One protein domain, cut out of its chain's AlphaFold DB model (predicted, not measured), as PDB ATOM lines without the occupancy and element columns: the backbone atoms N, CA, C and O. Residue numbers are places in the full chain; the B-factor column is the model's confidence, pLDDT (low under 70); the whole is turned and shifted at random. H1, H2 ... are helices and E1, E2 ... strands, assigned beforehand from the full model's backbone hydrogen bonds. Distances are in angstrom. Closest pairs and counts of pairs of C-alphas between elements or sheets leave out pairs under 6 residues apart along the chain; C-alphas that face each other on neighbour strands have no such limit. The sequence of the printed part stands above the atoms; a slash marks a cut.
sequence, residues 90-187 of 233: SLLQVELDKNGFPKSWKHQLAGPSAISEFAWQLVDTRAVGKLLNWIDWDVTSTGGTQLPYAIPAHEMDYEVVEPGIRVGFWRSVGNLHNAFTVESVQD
ATOM      1  N   SER A  90     138.262 240.966 250.135       95.25
ATOM      2  CA  SER A  90     137.317 241.051 251.247       95.25
ATOM      3  C   SER A  90     137.937 240.492 252.523       95.25
ATOM      4  O   SER A  90     138.572 239.438 252.498       95.25
ATOM      5  N   LEU A  91     137.741 241.191 253.635       96.00
ATOM      6  CA  LEU A  91     138.029 240.716 254.983       96.00
ATOM      7  C   LEU A  91     136.720 240.684 255.770       96.00
ATOM      8  O   LEU A  91     136.062 241.713 255.914       96.00
ATOM      9  N   LEU A  92     136.347 239.503 256.260       96.62
ATOM     10  CA  LEU A  92     135.147 239.312 257.066       96.62
ATOM     11  C   LEU A  92     135.531 238.873 258.473       96.62
ATOM     12  O   LEU A  92     136.343 237.962 258.655       96.62
ATOM     13  N   GLN A  93     134.924 239.514 259.463       97.19
ATOM     14  CA  GLN A  93     135.034 239.156 260.871       97.19
ATOM     15  C   GLN A  93     133.628 238.926 261.413       97.19
ATOM     16  O   GLN A  93     132.772 239.807 261.329       97.19
ATOM     17  N   VAL A  94     133.391 237.727 261.948       97.62
ATOM     18  CA  VAL A  94     132.077 237.302 262.437       97.62
ATOM     19  C   VAL A  94     132.211 236.803 263.867       97.62
ATOM     20  O   VAL A  94     132.999 235.900 264.144       97.62
ATOM     21  N   GLU A  95     131.436 237.386 264.779       97.69
ATOM     22  CA  GLU A  95     131.297 236.901 266.153       97.69
ATOM     23  C   GLU A  95     130.086 235.974 266.230       97.69
ATOM     24  O   GLU A  95     128.978 236.364 265.853       97.69
ATOM     25  N   LEU A  96     130.282 234.761 266.746       97.56
ATOM     26  CA  LEU A  96     129.196 233.815 266.986       97.56
ATOM     27  C   LEU A  96     128.688 233.929 268.425       97.56
ATOM     28  O   LEU A  96     129.463 234.092 269.369       97.56
ATOM     29  N   ASP A  97     127.375 233.824 268.600       96.81
ATOM     30  CA  ASP A  97     126.741 233.725 269.906       96.81
ATOM     31  C   ASP A  97     126.938 232.330 270.532       96.81
ATOM     32  O   ASP A  97     127.481 231.400 269.933       96.81
ATOM     33  N   LYS A  98     126.434 232.152 271.757       96.50
ATOM     34  CA  LYS A  98     126.491 230.867 272.477       96.50
ATOM     35  C   LYS A  98     125.777 229.703 271.771       96.50
ATOM     36  O   LYS A  98     125.973 228.557 272.163       96.50
ATOM     37  N   ASN A  99     124.911 229.984 270.798       95.25
ATOM     38  CA  ASN A  99     124.163 228.991 270.028       95.25
ATOM     39  C   ASN A  99     124.813 228.703 268.661       95.25
ATOM     40  O   ASN A  99     124.301 227.852 267.918       95.25
ATOM     41  N   GLY A 100     125.913 229.399 268.347       96.44
ATOM     42  CA  GLY A 100     126.662 229.304 267.102       96.44
ATOM     43  C   GLY A 100     126.132 230.192 265.973       96.44
ATOM     44  O   GLY A 100     126.540 229.988 264.836       96.44
ATOM     45  N   PHE A 101     125.229 231.144 266.235       97.62
ATOM     46  CA  PHE A 101     124.687 232.054 265.216       97.62
ATOM     47  C   PHE A 101     125.439 233.387 265.170       97.62
ATOM     48  O   PHE A 101     125.939 233.827 266.207       97.62
ATOM     49  N   PRO A 102     125.509 234.073 264.016       97.06
ATOM     50  CA  PRO A 102     126.217 235.340 263.912       97.06
ATOM     51  C   PRO A 102     125.517 236.416 264.746       97.06
ATOM     52  O   PRO A 102     124.335 236.703 264.557       97.06
ATOM     53  N   LYS A 103     126.256 237.026 265.671       97.25
ATOM     54  CA  LYS A 103     125.811 238.166 266.482       97.25
ATOM     55  C   LYS A 103     126.329 239.488 265.923       97.25
ATOM     56  O   LYS A 103     125.607 240.484 265.976       97.25
ATOM     57  N   SER A 104     127.559 239.498 265.411       97.25
ATOM     58  CA  SER A 104     128.147 240.640 264.715       97.25
ATOM     59  C   SER A 104     128.830 240.202 263.425       97.25
ATOM     60  O   SER A 104     129.360 239.092 263.335       97.25
ATOM     61  N   TRP A 105     128.783 241.072 262.421       97.38
ATOM     62  CA  TRP A 105     129.348 240.857 261.098       97.38
ATOM     63  C   TRP A 105     129.982 242.146 260.596       97.38
ATOM     64  O   TRP A 105     129.280 243.125 260.348       97.38
ATOM     65  N   LYS A 106     131.303 242.137 260.429       96.94
ATOM     66  CA  LYS A 106     132.052 243.235 259.819       96.94
ATOM     67  C   LYS A 106     132.647 242.769 258.496       96.94
ATOM     68  O   LYS A 106     133.427 241.816 258.478       96.94
ATOM     69  N   HIS A 107     132.292 243.443 257.404       95.69
ATOM     70  CA  HIS A 107     132.802 243.175 256.058       95.69
ATOM     71  C   HIS A 107     133.567 244.391 255.546       95.69
ATOM     72  O   HIS A 107     132.982 245.437 255.302       95.69
ATOM     73  N   GLN A 108     134.872 244.241 255.351       94.69
ATOM     74  CA  GLN A 108     135.710 245.253 254.712       94.69
ATOM     75  C   GLN A 108     136.047 244.813 253.290       94.69
ATOM     76  O   GLN A 108     136.605 243.729 253.093       94.69
ATOM     77  N   LEU A 109     135.703 245.633 252.305       92.62
ATOM     78  CA  LEU A 109     135.923 245.392 250.884       92.62
ATOM     79  C   LEU A 109     136.896 246.439 250.339       92.62
ATOM     80  O   LEU A 109     136.679 247.634 250.494       92.62
ATOM     81  N   ALA A 110     137.944 245.987 249.659       91.25
ATOM     82  CA  ALA A 110     138.845 246.839 248.895       91.25
ATOM     83  C   ALA A 110     138.830 246.391 247.432       91.25
ATOM     84  O   ALA A 110     139.104 245.221 247.140       91.25
ATOM     85  N   GLY A 111     138.505 247.292 246.512       88.56
ATOM     86  CA  GLY A 111     138.397 246.958 245.094       88.56
ATOM     87  C   GLY A 111     138.152 248.180 244.216       88.56
ATOM     88  O   GLY A 111     137.899 249.266 244.731       88.56
ATOM     89  N   PRO A 112     138.264 248.034 242.892       84.50
ATOM     90  CA  PRO A 112     138.063 249.141 241.973       84.50
ATOM     91  C   PRO A 112     136.575 249.416 241.741       84.50
ATOM     92  O   PRO A 112     135.743 248.509 241.801       84.50
ATOM     93  N   SER A 113     136.254 250.664 241.401       79.94
ATOM     94  CA  SER A 113     134.884 251.111 241.151       79.94
ATOM     95  C   SER A 113     134.560 251.122 239.654       79.94
ATOM     96  O   SER A 113     134.966 252.029 238.926       79.94
ATOM     97  N   ALA A 114     133.780 250.137 239.192       73.88
ATOM     98  CA  ALA A 114     133.369 250.050 237.785       73.88
ATOM     99  C   ALA A 114     132.515 251.256 237.348       73.88
ATOM    100  O   ALA A 114     132.629 251.728 236.217       73.88
ATOM    101  N   ILE A 115     131.686 251.797 238.252       71.06
ATOM    102  CA  ILE A 115     130.886 252.993 237.962       71.06
ATOM    103  C   ILE A 115     131.755 254.245 237.834       71.06
ATOM    104  O   ILE A 115     131.460 255.098 237.000       71.06
ATOM    105  N   SER A 116     132.841 254.343 238.609       68.00
ATOM    106  CA  SER A 116     133.788 255.452 238.490       68.00
ATOM    107  C   SER A 116     134.488 255.413 237.133       68.00
ATOM    108  O   SER A 116     134.471 256.419 236.428       68.00
ATOM    109  N   GLU A 117     135.004 254.250 236.720       64.94
ATOM    110  CA  GLU A 117     135.612 254.036 235.393       64.94
ATOM    111  C   GLU A 117     134.664 254.372 234.233       64.94
ATOM    112  O   GLU A 117     135.067 254.958 233.227       64.94
ATOM    113  N   PHE A 118     133.376 254.056 234.374       63.38
ATOM    114  CA  PHE A 118     132.379 254.392 233.360       63.38
ATOM    115  C   PHE A 118     132.000 255.883 233.369       63.38
ATOM    116  O   PHE A 118     131.886 256.508 232.314       63.38
ATOM    117  N   ALA A 119     131.847 256.494 234.548       59.66
ATOM    118  CA  ALA A 119     131.526 257.917 234.682       59.66
ATOM    119  C   ALA A 119     132.619 258.816 234.084       59.66
ATOM    120  O   ALA A 119     132.303 259.843 233.484       59.66
ATOM    121  N   TRP A 120     133.885 258.400 234.172       50.81
ATOM    122  CA  TRP A 120     135.009 259.047 233.490       50.81
ATOM    123  C   TRP A 120     134.856 259.120 231.966       50.81
ATOM    124  O   TRP A 120     135.337 260.070 231.355       50.81
ATOM    125  N   GLN A 121     134.175 258.151 231.348       51.12
ATOM    126  CA  GLN A 121     133.942 258.129 229.899       51.12
ATOM    127  C   GLN A 121     132.762 259.016 229.481       51.12
ATOM    128  O   GLN A 121     132.715 259.480 228.344       51.12
ATOM    129  N   LEU A 122     131.808 259.255 230.387       50.56
ATOM    130  CA  LEU A 122     130.607 260.057 230.123       50.56
ATOM    131  C   LEU A 122     130.779 261.542 230.451       50.56
ATOM    132  O   LEU A 122     130.076 262.381 229.887       50.56
ATOM    133  N   VAL A 123     131.681 261.883 231.373       48.41
ATOM    134  CA  VAL A 123     131.897 263.262 231.817       48.41
ATOM    135  C   VAL A 123     133.380 263.467 232.118       48.41
ATOM    136  O   VAL A 123     133.913 262.874 233.052       48.41
ATOM    137  N   ASP A 124     134.041 264.352 231.364       49.03
ATOM    138  CA  ASP A 124     135.457 264.720 231.548       49.03
ATOM    139  C   ASP A 124     135.658 265.619 232.779       49.03
ATOM    140  O   ASP A 124     136.125 266.754 232.714       49.03
ATOM    141  N   THR A 125     135.228 265.152 233.949       44.31
ATOM    142  CA  THR A 125     135.574 265.801 235.205       44.31
ATOM    143  C   THR A 125     135.807 264.755 236.286       44.31
ATOM    144  O   THR A 125     134.875 264.145 236.809       44.31
ATOM    145  N   ARG A 126     137.067 264.680 236.743       49.38
ATOM    146  CA  ARG A 126     137.510 264.111 238.038       49.38
ATOM    147  C   ARG A 126     136.555 264.389 239.211       49.38
ATOM    148  O   ARG A 126     136.623 263.703 240.224       49.38
ATOM    149  N   ALA A 127     135.724 265.426 239.108       55.00
ATOM    150  CA  ALA A 127     134.745 265.840 240.097       55.00
ATOM    151  C   ALA A 127     133.543 264.887 240.226       55.00
ATOM    152  O   ALA A 127     133.103 264.681 241.349       55.00
ATOM    153  N   VAL A 128     133.035 264.279 239.144       55.94
ATOM    154  CA  VAL A 128     131.858 263.383 239.217       55.94
ATOM    155  C   VAL A 128     132.227 262.046 239.857       55.94
ATOM    156  O   VAL A 128     131.552 261.618 240.787       55.94
ATOM    157  N   GLY A 129     133.346 261.440 239.446       53.44
ATOM    158  CA  GLY A 129     133.867 260.230 240.097       53.44
ATOM    159  C   GLY A 129     134.176 260.456 241.584       53.44
ATOM    160  O   GLY A 129     133.805 259.647 242.425       53.44
ATOM    161  N   LYS A 130     134.757 261.615 241.940       53.56
ATOM    162  CA  LYS A 130     134.976 261.997 243.348       53.56
ATOM    163  C   LYS A 130     133.686 262.287 244.115       53.56
ATOM    164  O   LYS A 130     133.640 261.978 245.297       53.56
ATOM    165  N   LEU A 131     132.669 262.870 243.480       60.53
ATOM    166  CA  LEU A 131     131.356 263.108 244.084       60.53
ATOM    167  C   LEU A 131     130.673 261.777 244.401       60.53
ATOM    168  O   LEU A 131     130.253 261.603 245.534       60.53
ATOM    169  N   LEU A 132     130.629 260.845 243.441       56.19
ATOM    170  CA  LEU A 132     130.041 259.508 243.599       56.19
ATOM    171  C   LEU A 132     130.761 258.674 244.669       56.19
ATOM    172  O   LEU A 132     130.100 258.015 245.468       56.19
ATOM    173  N   ASN A 133     132.094 258.760 244.723       50.97
ATOM    174  CA  ASN A 133     132.898 258.137 245.774       50.97
ATOM    175  C   ASN A 133     132.691 258.812 247.149       50.97
ATOM    176  O   ASN A 133     132.603 258.137 248.162       50.97
ATOM    177  N   TRP A 134     132.561 260.146 247.203       49.94
ATOM    178  CA  TRP A 134     132.301 260.893 248.447       49.94
ATOM    179  C   TRP A 134     130.907 260.626 249.034       49.94
ATOM    180  O   TRP A 134     130.748 260.675 250.251       49.94
ATOM    181  N   ILE A 135     129.910 260.333 248.195       56.34
ATOM    182  CA  ILE A 135     128.571 259.925 248.649       56.34
ATOM    183  C   ILE A 135     128.434 258.404 248.838       56.34
ATOM    184  O   ILE A 135     127.314 257.934 249.027       56.34
ATOM    185  N   ASP A 136     129.543 257.656 248.769       52.88
ATOM    186  CA  ASP A 136     129.606 256.199 248.958       52.88
ATOM    187  C   ASP A 136     128.581 255.425 248.099       52.88
ATOM    188  O   ASP A 136     127.945 254.459 248.521       52.88
ATOM    189  N   TRP A 137     128.352 255.894 246.866       52.03
ATOM    190  CA  TRP A 137     127.275 255.396 245.999       52.03
ATOM    191  C   TRP A 137     127.744 254.342 244.983       52.03
ATOM    192  O   TRP A 137     127.167 254.192 243.907       52.03
ATOM    193  N   ASP A 138     128.763 253.540 245.292       64.44
ATOM    194  CA  ASP A 138     129.065 252.374 244.450       64.44
ATOM    195  C   ASP A 138     128.243 251.145 244.861       64.44
ATOM    196  O   ASP A 138     128.751 250.101 245.283       64.44
ATOM    197  N   VAL A 139     126.926 251.261 244.691       60.84
ATOM    198  CA  VAL A 139     125.966 250.169 244.926       60.84
ATOM    199  C   VAL A 139     126.256 248.959 244.023       60.84
ATOM    200  O   VAL A 139     125.821 247.841 244.296       60.84
ATOM    201  N   THR A 140     126.996 249.163 242.928       69.38
ATOM    202  CA  THR A 140     127.290 248.114 241.949       69.38
ATOM    203  C   THR A 140     128.417 247.194 242.409       69.38
ATOM    204  O   THR A 140     128.279 245.974 242.293       69.38
ATOM    205  N   SER A 141     129.485 247.751 242.991       77.31
ATOM    206  CA  SER A 141     130.632 246.997 243.526       77.31
ATOM    207  C   SER A 141     130.362 246.434 244.927       77.31
ATOM    208  O   SER A 141     130.878 245.373 245.286       77.31
ATOM    209  N   THR A 142     129.496 247.093 245.700       79.12
ATOM    210  CA  THR A 142     129.045 246.627 247.025       79.12
ATOM    211  C   THR A 142     127.819 245.711 246.963       79.12
ATOM    212  O   THR A 142     127.389 245.186 247.986       79.12
ATOM    213  N   GLY A 143     127.247 245.463 245.780       81.06
ATOM    214  CA  GLY A 143     126.125 244.535 245.634       81.06
ATOM    215  C   GLY A 143     126.455 243.160 246.221       81.06
ATOM    216  O   GLY A 143     127.545 242.633 245.997       81.06
ATOM    217  N   GLY A 144     125.536 242.584 246.993       79.44
ATOM    218  CA  GLY A 144     125.713 241.276 247.631       79.44
ATOM    219  C   GLY A 144     126.422 241.315 248.988       79.44
ATOM    220  O   GLY A 144     126.586 240.260 249.595       79.44
ATOM    221  N   THR A 145     126.815 242.494 249.488       85.06
ATOM    222  CA  THR A 145     127.183 242.675 250.908       85.06
ATOM    223  C   THR A 145     125.958 242.914 251.792       85.06
ATOM    224  O   THR A 145     126.032 242.757 253.006       85.06
ATOM    225  N   GLN A 146     124.806 243.250 251.199       86.19
ATOM    226  CA  GLN A 146     123.533 243.309 251.910       86.19
ATOM    227  C   GLN A 146     123.075 241.883 252.215       86.19
ATOM    228  O   GLN A 146     122.668 241.134 251.324       86.19
ATOM    229  N   LEU A 147     123.168 241.497 253.483       89.19
ATOM    230  CA  LEU A 147     122.883 240.133 253.895       89.19
ATOM    231  C   LEU A 147     121.370 239.878 253.945       89.19
ATOM    232  O   LEU A 147     120.639 240.655 254.561       89.19
ATOM    233  N   PRO A 148     120.877 238.758 253.383       91.88
ATOM    234  CA  PRO A 148     119.492 238.331 253.587       91.88
ATOM    235  C   PRO A 148     119.270 237.725 254.988       91.88
ATOM    236  O   PRO A 148     118.136 237.455 255.379       91.88
ATOM    237  N   TYR A 149     120.349 237.480 255.729       95.31
ATOM    238  CA  TYR A 149     120.360 236.842 257.039       95.31
ATOM    239  C   TYR A 149     120.103 237.853 258.159       95.31
ATOM    240  O   TYR A 149     120.686 238.935 258.178       95.31
ATOM    241  N   ALA A 150     119.285 237.469 259.133       94.25
ATOM    242  CA  ALA A 150     119.032 238.241 260.339       94.25
ATOM    243  C   ALA A 150     120.257 238.212 261.262       94.25
ATOM    244  O   ALA A 150     120.382 237.353 262.136       94.25
ATOM    245  N   ILE A 151     121.171 239.160 261.047       95.00
ATOM    246  CA  ILE A 151     122.358 239.377 261.874       95.00
ATOM    247  C   ILE A 151     122.193 240.713 262.614       95.00
ATOM    248  O   ILE A 151     122.100 241.749 261.957       95.00
ATOM    249  N   PRO A 152     122.148 240.723 263.962       92.62
ATOM    250  CA  PRO A 152     121.799 241.920 264.731       92.62
ATOM    251  C   PRO A 152     122.724 243.125 264.530       92.62
ATOM    252  O   PRO A 152     122.251 244.259 264.515       92.62
ATOM    253  N   ALA A 153     124.032 242.892 264.412       94.69
ATOM    254  CA  ALA A 153     125.020 243.937 264.181       94.69
ATOM    255  C   ALA A 153     125.752 243.673 262.863       94.69
ATOM    256  O   ALA A 153     126.471 242.683 262.740       94.69
ATOM    257  N   HIS A 154     125.571 244.562 261.890       93.25
ATOM    258  CA  HIS A 154     126.175 244.465 260.566       93.25
ATOM    259  C   HIS A 154     126.868 245.780 260.204       93.25
ATOM    260  O   HIS A 154     126.250 246.843 260.260       93.25
ATOM    261  N   GLU A 155     128.137 245.694 259.819       93.44
ATOM    262  CA  GLU A 155     128.972 246.816 259.396       93.44
ATOM    263  C   GLU A 155     129.656 246.465 258.070       93.44
ATOM    264  O   GLU A 155     130.178 245.358 257.902       93.44
ATOM    265  N   MET A 156     129.649 247.412 257.133       90.94
ATOM    266  CA  MET A 156     130.276 247.273 255.825       90.94
ATOM    267  C   MET A 156     131.147 248.498 255.556       90.94
ATOM    268  O   MET A 156     130.639 249.615 255.580       90.94
ATOM    269  N   ASP A 157     132.435 248.260 255.309       90.81
ATOM    270  CA  ASP A 157     133.408 249.268 254.893       90.81
ATOM    271  C   ASP A 157     133.807 248.990 253.436       90.81
ATOM    272  O   ASP A 157     134.201 247.864 253.108       90.81
ATOM    273  N   TYR A 158     133.766 250.003 252.571       87.56
ATOM    274  CA  TYR A 158     134.258 249.922 251.197       87.56
ATOM    275  C   TYR A 158     135.366 250.945 250.958       87.56
ATOM    276  O   TYR A 158     135.176 252.130 251.210       87.56
ATOM    277  N   GLU A 159     136.504 250.497 250.434       86.69
ATOM    278  CA  GLU A 159     137.584 251.373 249.985       86.69
ATOM    279  C   GLU A 159     137.851 251.150 248.495       86.69
ATOM    280  O   GLU A 159     138.137 250.028 248.051       86.69
ATOM    281  N   VAL A 160     137.796 252.234 247.721       84.00
ATOM    282  CA  VAL A 160     138.091 252.192 246.289       84.00
ATOM    283  C   VAL A 160     139.600 252.129 246.065       84.00
ATOM    284  O   VAL A 160     140.350 253.003 246.499       84.00
ATOM    285  N   VAL A 161     140.047 251.108 245.336       85.56
ATOM    286  CA  VAL A 161     141.459 250.897 244.996       85.56
ATOM    287  C   VAL A 161     141.640 250.900 243.484       85.56
ATOM    288  O   VAL A 161     141.067 250.071 242.783       85.56
ATOM    289  N   GLU A 162     142.486 251.803 242.991       83.94
ATOM    290  CA  GLU A 162     142.830 251.908 241.570       83.94
ATOM    291  C   GLU A 162     143.765 250.761 241.141       83.94
ATOM    292  O   GLU A 162     144.882 250.657 241.660       83.94
ATOM    293  N   PRO A 163     143.366 249.893 240.191       82.69
ATOM    294  CA  PRO A 163     144.100 248.670 239.874       82.69
ATOM    295  C   PRO A 163     145.156 248.873 238.772       82.69
ATOM    296  O   PRO A 163     145.900 247.947 238.459       82.69
ATOM    297  N   GLY A 164     145.217 250.059 238.155       84.75
ATOM    298  CA  GLY A 164     146.140 250.377 237.055       84.75
ATOM    299  C   GLY A 164     145.795 249.720 235.710       84.75
ATOM    300  O   GLY A 164     146.538 249.880 234.744       84.75
ATOM    301  N   ILE A 165     144.673 249.003 235.641       84.00
ATOM    302  CA  ILE A 165     144.104 248.394 234.435       84.00
ATOM    303  C   ILE A 165     142.634 248.791 234.311       84.00
ATOM    304  O   ILE A 165     141.991 249.112 235.306       84.00
ATOM    305  N   ARG A 166     142.083 248.731 233.097       77.56
ATOM    306  CA  ARG A 166     140.668 249.043 232.865       77.56
ATOM    307  C   ARG A 166     139.775 247.986 233.495       77.56
ATOM    308  O   ARG A 166     139.912 246.806 233.180       77.56
ATOM    309  N   VAL A 167     138.827 248.408 234.320       79.25
ATOM    310  CA  VAL A 167     137.792 247.519 234.854       79.25
ATOM    311  C   VAL A 167     136.418 247.930 234.368       79.25
ATOM    312  O   VAL A 167     136.156 249.107 234.136       79.25
ATOM    313  N   GLY A 168     135.539 246.954 234.190       76.06
ATOM    314  CA  GLY A 168     134.205 247.202 233.660       76.06
ATOM    315  C   GLY A 168     133.180 246.223 234.191       76.06
ATOM    316  O   GLY A 168     133.478 245.308 234.965       76.06
ATOM    317  N   PHE A 169     131.937 246.436 233.773       77.56
ATOM    318  CA  PHE A 169     130.826 245.608 234.207       77.56
ATOM    319  C   PHE A 169     130.954 244.200 233.636       77.56
ATOM    320  O   PHE A 169     130.869 243.972 232.435       77.56
ATOM    321  N   TRP A 170     131.103 243.234 234.533       81.94
ATOM    322  CA  TRP A 170     130.888 241.827 234.229       81.94
ATOM    323  C   TRP A 170     129.569 241.366 234.834       81.94
ATOM    324  O   TRP A 170     129.064 241.965 235.786       81.94
ATOM    325  N   ARG A 171     129.019 240.259 234.318       82.75
ATOM    326  CA  ARG A 171     127.755 239.700 234.815       82.75
ATOM    327  C   ARG A 171     127.779 239.583 236.342       82.75
ATOM    328  O   ARG A 171     128.719 239.008 236.901       82.75
ATOM    329  N   SER A 172     126.718 240.111 236.963       81.88
ATOM    330  CA  SER A 172     126.487 240.178 238.416       81.88
ATOM    331  C   SER A 172     127.328 241.228 239.179       81.88
ATOM    332  O   SER A 172     127.121 241.396 240.378       81.88
ATOM    333  N   VAL A 173     128.179 242.006 238.494       83.50
ATOM    334  CA  VAL A 173     129.021 243.099 239.032       83.50
ATOM    335  C   VAL A 173     129.643 242.713 240.385       83.50
ATOM    336  O   VAL A 173     130.399 241.739 240.418       83.50
ATOM    337  N   GLY A 174     129.288 243.389 241.486       85.88
ATOM    338  CA  GLY A 174     129.767 243.078 242.834       85.88
ATOM    339  C   GLY A 174     129.165 241.819 243.461       85.88
ATOM    340  O   GLY A 174     129.843 241.095 244.193       85.88
ATOM    341  N   ASN A 175     127.910 241.493 243.123       88.19
ATOM    342  CA  ASN A 175     127.162 240.399 243.754       88.19
ATOM    343  C   ASN A 175     127.874 239.057 243.607       88.19
ATOM    344  O   ASN A 175     127.825 238.254 244.528       88.19
ATOM    345  N   LEU A 176     128.570 238.813 242.493       87.88
ATOM    346  CA  LEU A 176     129.256 237.540 242.276       87.88
ATOM    347  C   LEU A 176     130.356 237.284 243.317       87.88
ATOM    348  O   LEU A 176     130.366 236.237 243.962       87.88
ATOM    349  N   HIS A 177     131.296 238.222 243.473       89.62
ATOM    350  CA  HIS A 177     132.435 238.025 244.373       89.62
ATOM    351  C   HIS A 177     132.037 238.196 245.842       89.62
ATOM    352  O   HIS A 177     132.563 237.500 246.714       89.62
ATOM    353  N   ASN A 178     131.078 239.084 246.119       92.94
ATOM    354  CA  ASN A 178     130.577 239.287 247.471       92.94
ATOM    355  C   ASN A 178     129.747 238.088 247.935       92.94
ATOM    356  O   ASN A 178     130.013 237.586 249.022       92.94
ATOM    357  N   ALA A 179     128.849 237.545 247.102       93.38
ATOM    358  CA  ALA A 179     128.077 236.352 247.454       93.38
ATOM    359  C   ALA A 179     128.984 235.150 247.724       93.38
ATOM    360  O   ALA A 179     128.800 234.475 248.730       93.38
ATOM    361  N   PHE A 180     130.008 234.914 246.891       93.44
ATOM    362  CA  PHE A 180     130.986 233.854 247.158       93.44
ATOM    363  C   PHE A 180     131.628 234.009 248.543       93.44
ATOM    364  O   PHE A 180     131.721 233.044 249.302       93.44
ATOM    365  N   THR A 181     132.041 235.230 248.887       94.94
ATOM    366  CA  THR A 181     132.708 235.508 250.160       94.94
ATOM    367  C   THR A 181     131.757 235.340 251.348       94.94
ATOM    368  O   THR A 181     132.080 234.629 252.299       94.94
ATOM    369  N   VAL A 182     130.574 235.955 251.282       95.94
ATOM    370  CA  VAL A 182     129.530 235.880 252.315       95.94
ATOM    371  C   VAL A 182     129.110 234.433 252.552       95.94
ATOM    372  O   VAL A 182     129.100 233.971 253.692       95.94
ATOM    373  N   GLU A 183     128.808 233.692 251.486       96.62
ATOM    374  CA  GLU A 183     128.329 232.316 251.594       96.62
ATOM    375  C   GLU A 183     129.413 231.355 252.080       96.62
ATOM    376  O   GLU A 183     129.106 230.442 252.844       96.62
ATOM    377  N   SER A 184     130.683 231.592 251.731       96.94
ATOM    378  CA  SER A 184     131.808 230.823 252.282       96.94
ATOM    379  C   SER A 184     131.944 231.022 253.793       96.94
ATOM    380  O   SER A 184     132.179 230.067 254.534       96.94
ATOM    381  N   VAL A 185     131.774 232.259 254.275       96.94
ATOM    382  CA  VAL A 185     131.826 232.558 255.714       96.94
ATOM    383  C   VAL A 185     130.621 231.974 256.447       96.94
ATOM    384  O   VAL A 185     130.798 231.423 257.531       96.94
ATOM    385  N   GLN A 186     129.427 232.019 255.854       96.94
ATOM    386  CA  GLN A 186     128.239 231.378 256.425       96.94
ATOM    387  C   GLN A 186     128.390 229.862 256.527       96.94
ATOM    388  O   GLN A 186     128.012 229.276 257.541       96.94
ATOM    389  N   ASP A 187     128.983 229.230 255.515       97.94
ATOM    390  CA  ASP A 187     129.284 227.801 255.557       97.94
ATOM    391  C   ASP A 187     130.279 227.477 256.675       97.94
ATOM    392  O   ASP A 187     130.060 226.570 257.480       97.94
TER     393      ASP A 187
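This is residues 90 to 187 of the 233 residues of the protein "Ald_Xan_dh_C2 domain-containing protein" of Deltaproteobacteria bacterium (UniProt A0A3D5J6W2). Look first for a narrow sheet of three strands, with the helix H3 over E1 and E2 on one face and the helical hairpin H1 and H2 beyond one end. The hairpin and the opposite turn between E1 and E2 make the long axis of a rod. The printed part has 98 residues, in the order E1 E2 H1 H2 E3 H3; the sheet, E1 E2 E3, is mixed, and the class is mixed, helices and strands. It is only just loose, close to compact, with a radius of gyration of the C-alphas of 15.4 A and spans of 54 by 25 by 21 A.

Start at E2, residues 102 to 111, the inner strand. E1, residues 90 to 96, is antiparallel to it in a hairpin, with N 93 and O 106 2.9 A apart, within hydrogen-bond range. E3, residues 153 to 160, is parallel to E2, with N 107 and O 155 2.9 A apart. H3, residues 173 to 187, is on the sheet at a height of 9.0 A, only just slantwise to the strands, at 31 degrees to E1 on the local plane; the closest C-alphas of the two, Ser 90 and Thr 181, are 7.3 A apart. H1, residues 114 to 122, and H2, residues 126 to 134, touch, closest at C-alphas 116 and 129, 5.0 A, with a shallow tilt of 29 degrees, opposite ways; neither is on the sheet. E2, H1, H2 and E3 form a strand-helix-strand unit, two parallel strands with helices between, whose crossover is right-handed. Every O i to N i+4 pair is within range in H2, against 4 of 5 in H1 and 10 of 11 in H3.

Find C-alpha 90 at (137.317, 241.051, 251.247), where E1 begins. E2 measures 25.2 A from first to last C-alpha, E3 23.6 A and H3 22.5 A, ending at C-alpha 187 at (129.284, 227.801, 255.557).

The two C-alphas farthest apart, Lys 98 and Asp 124, are 53.9 A apart. The printed part has no cut; the links H2 to E3 and E3 to H3 are long. Look for pLDDT under 70 at residues 116 to 140.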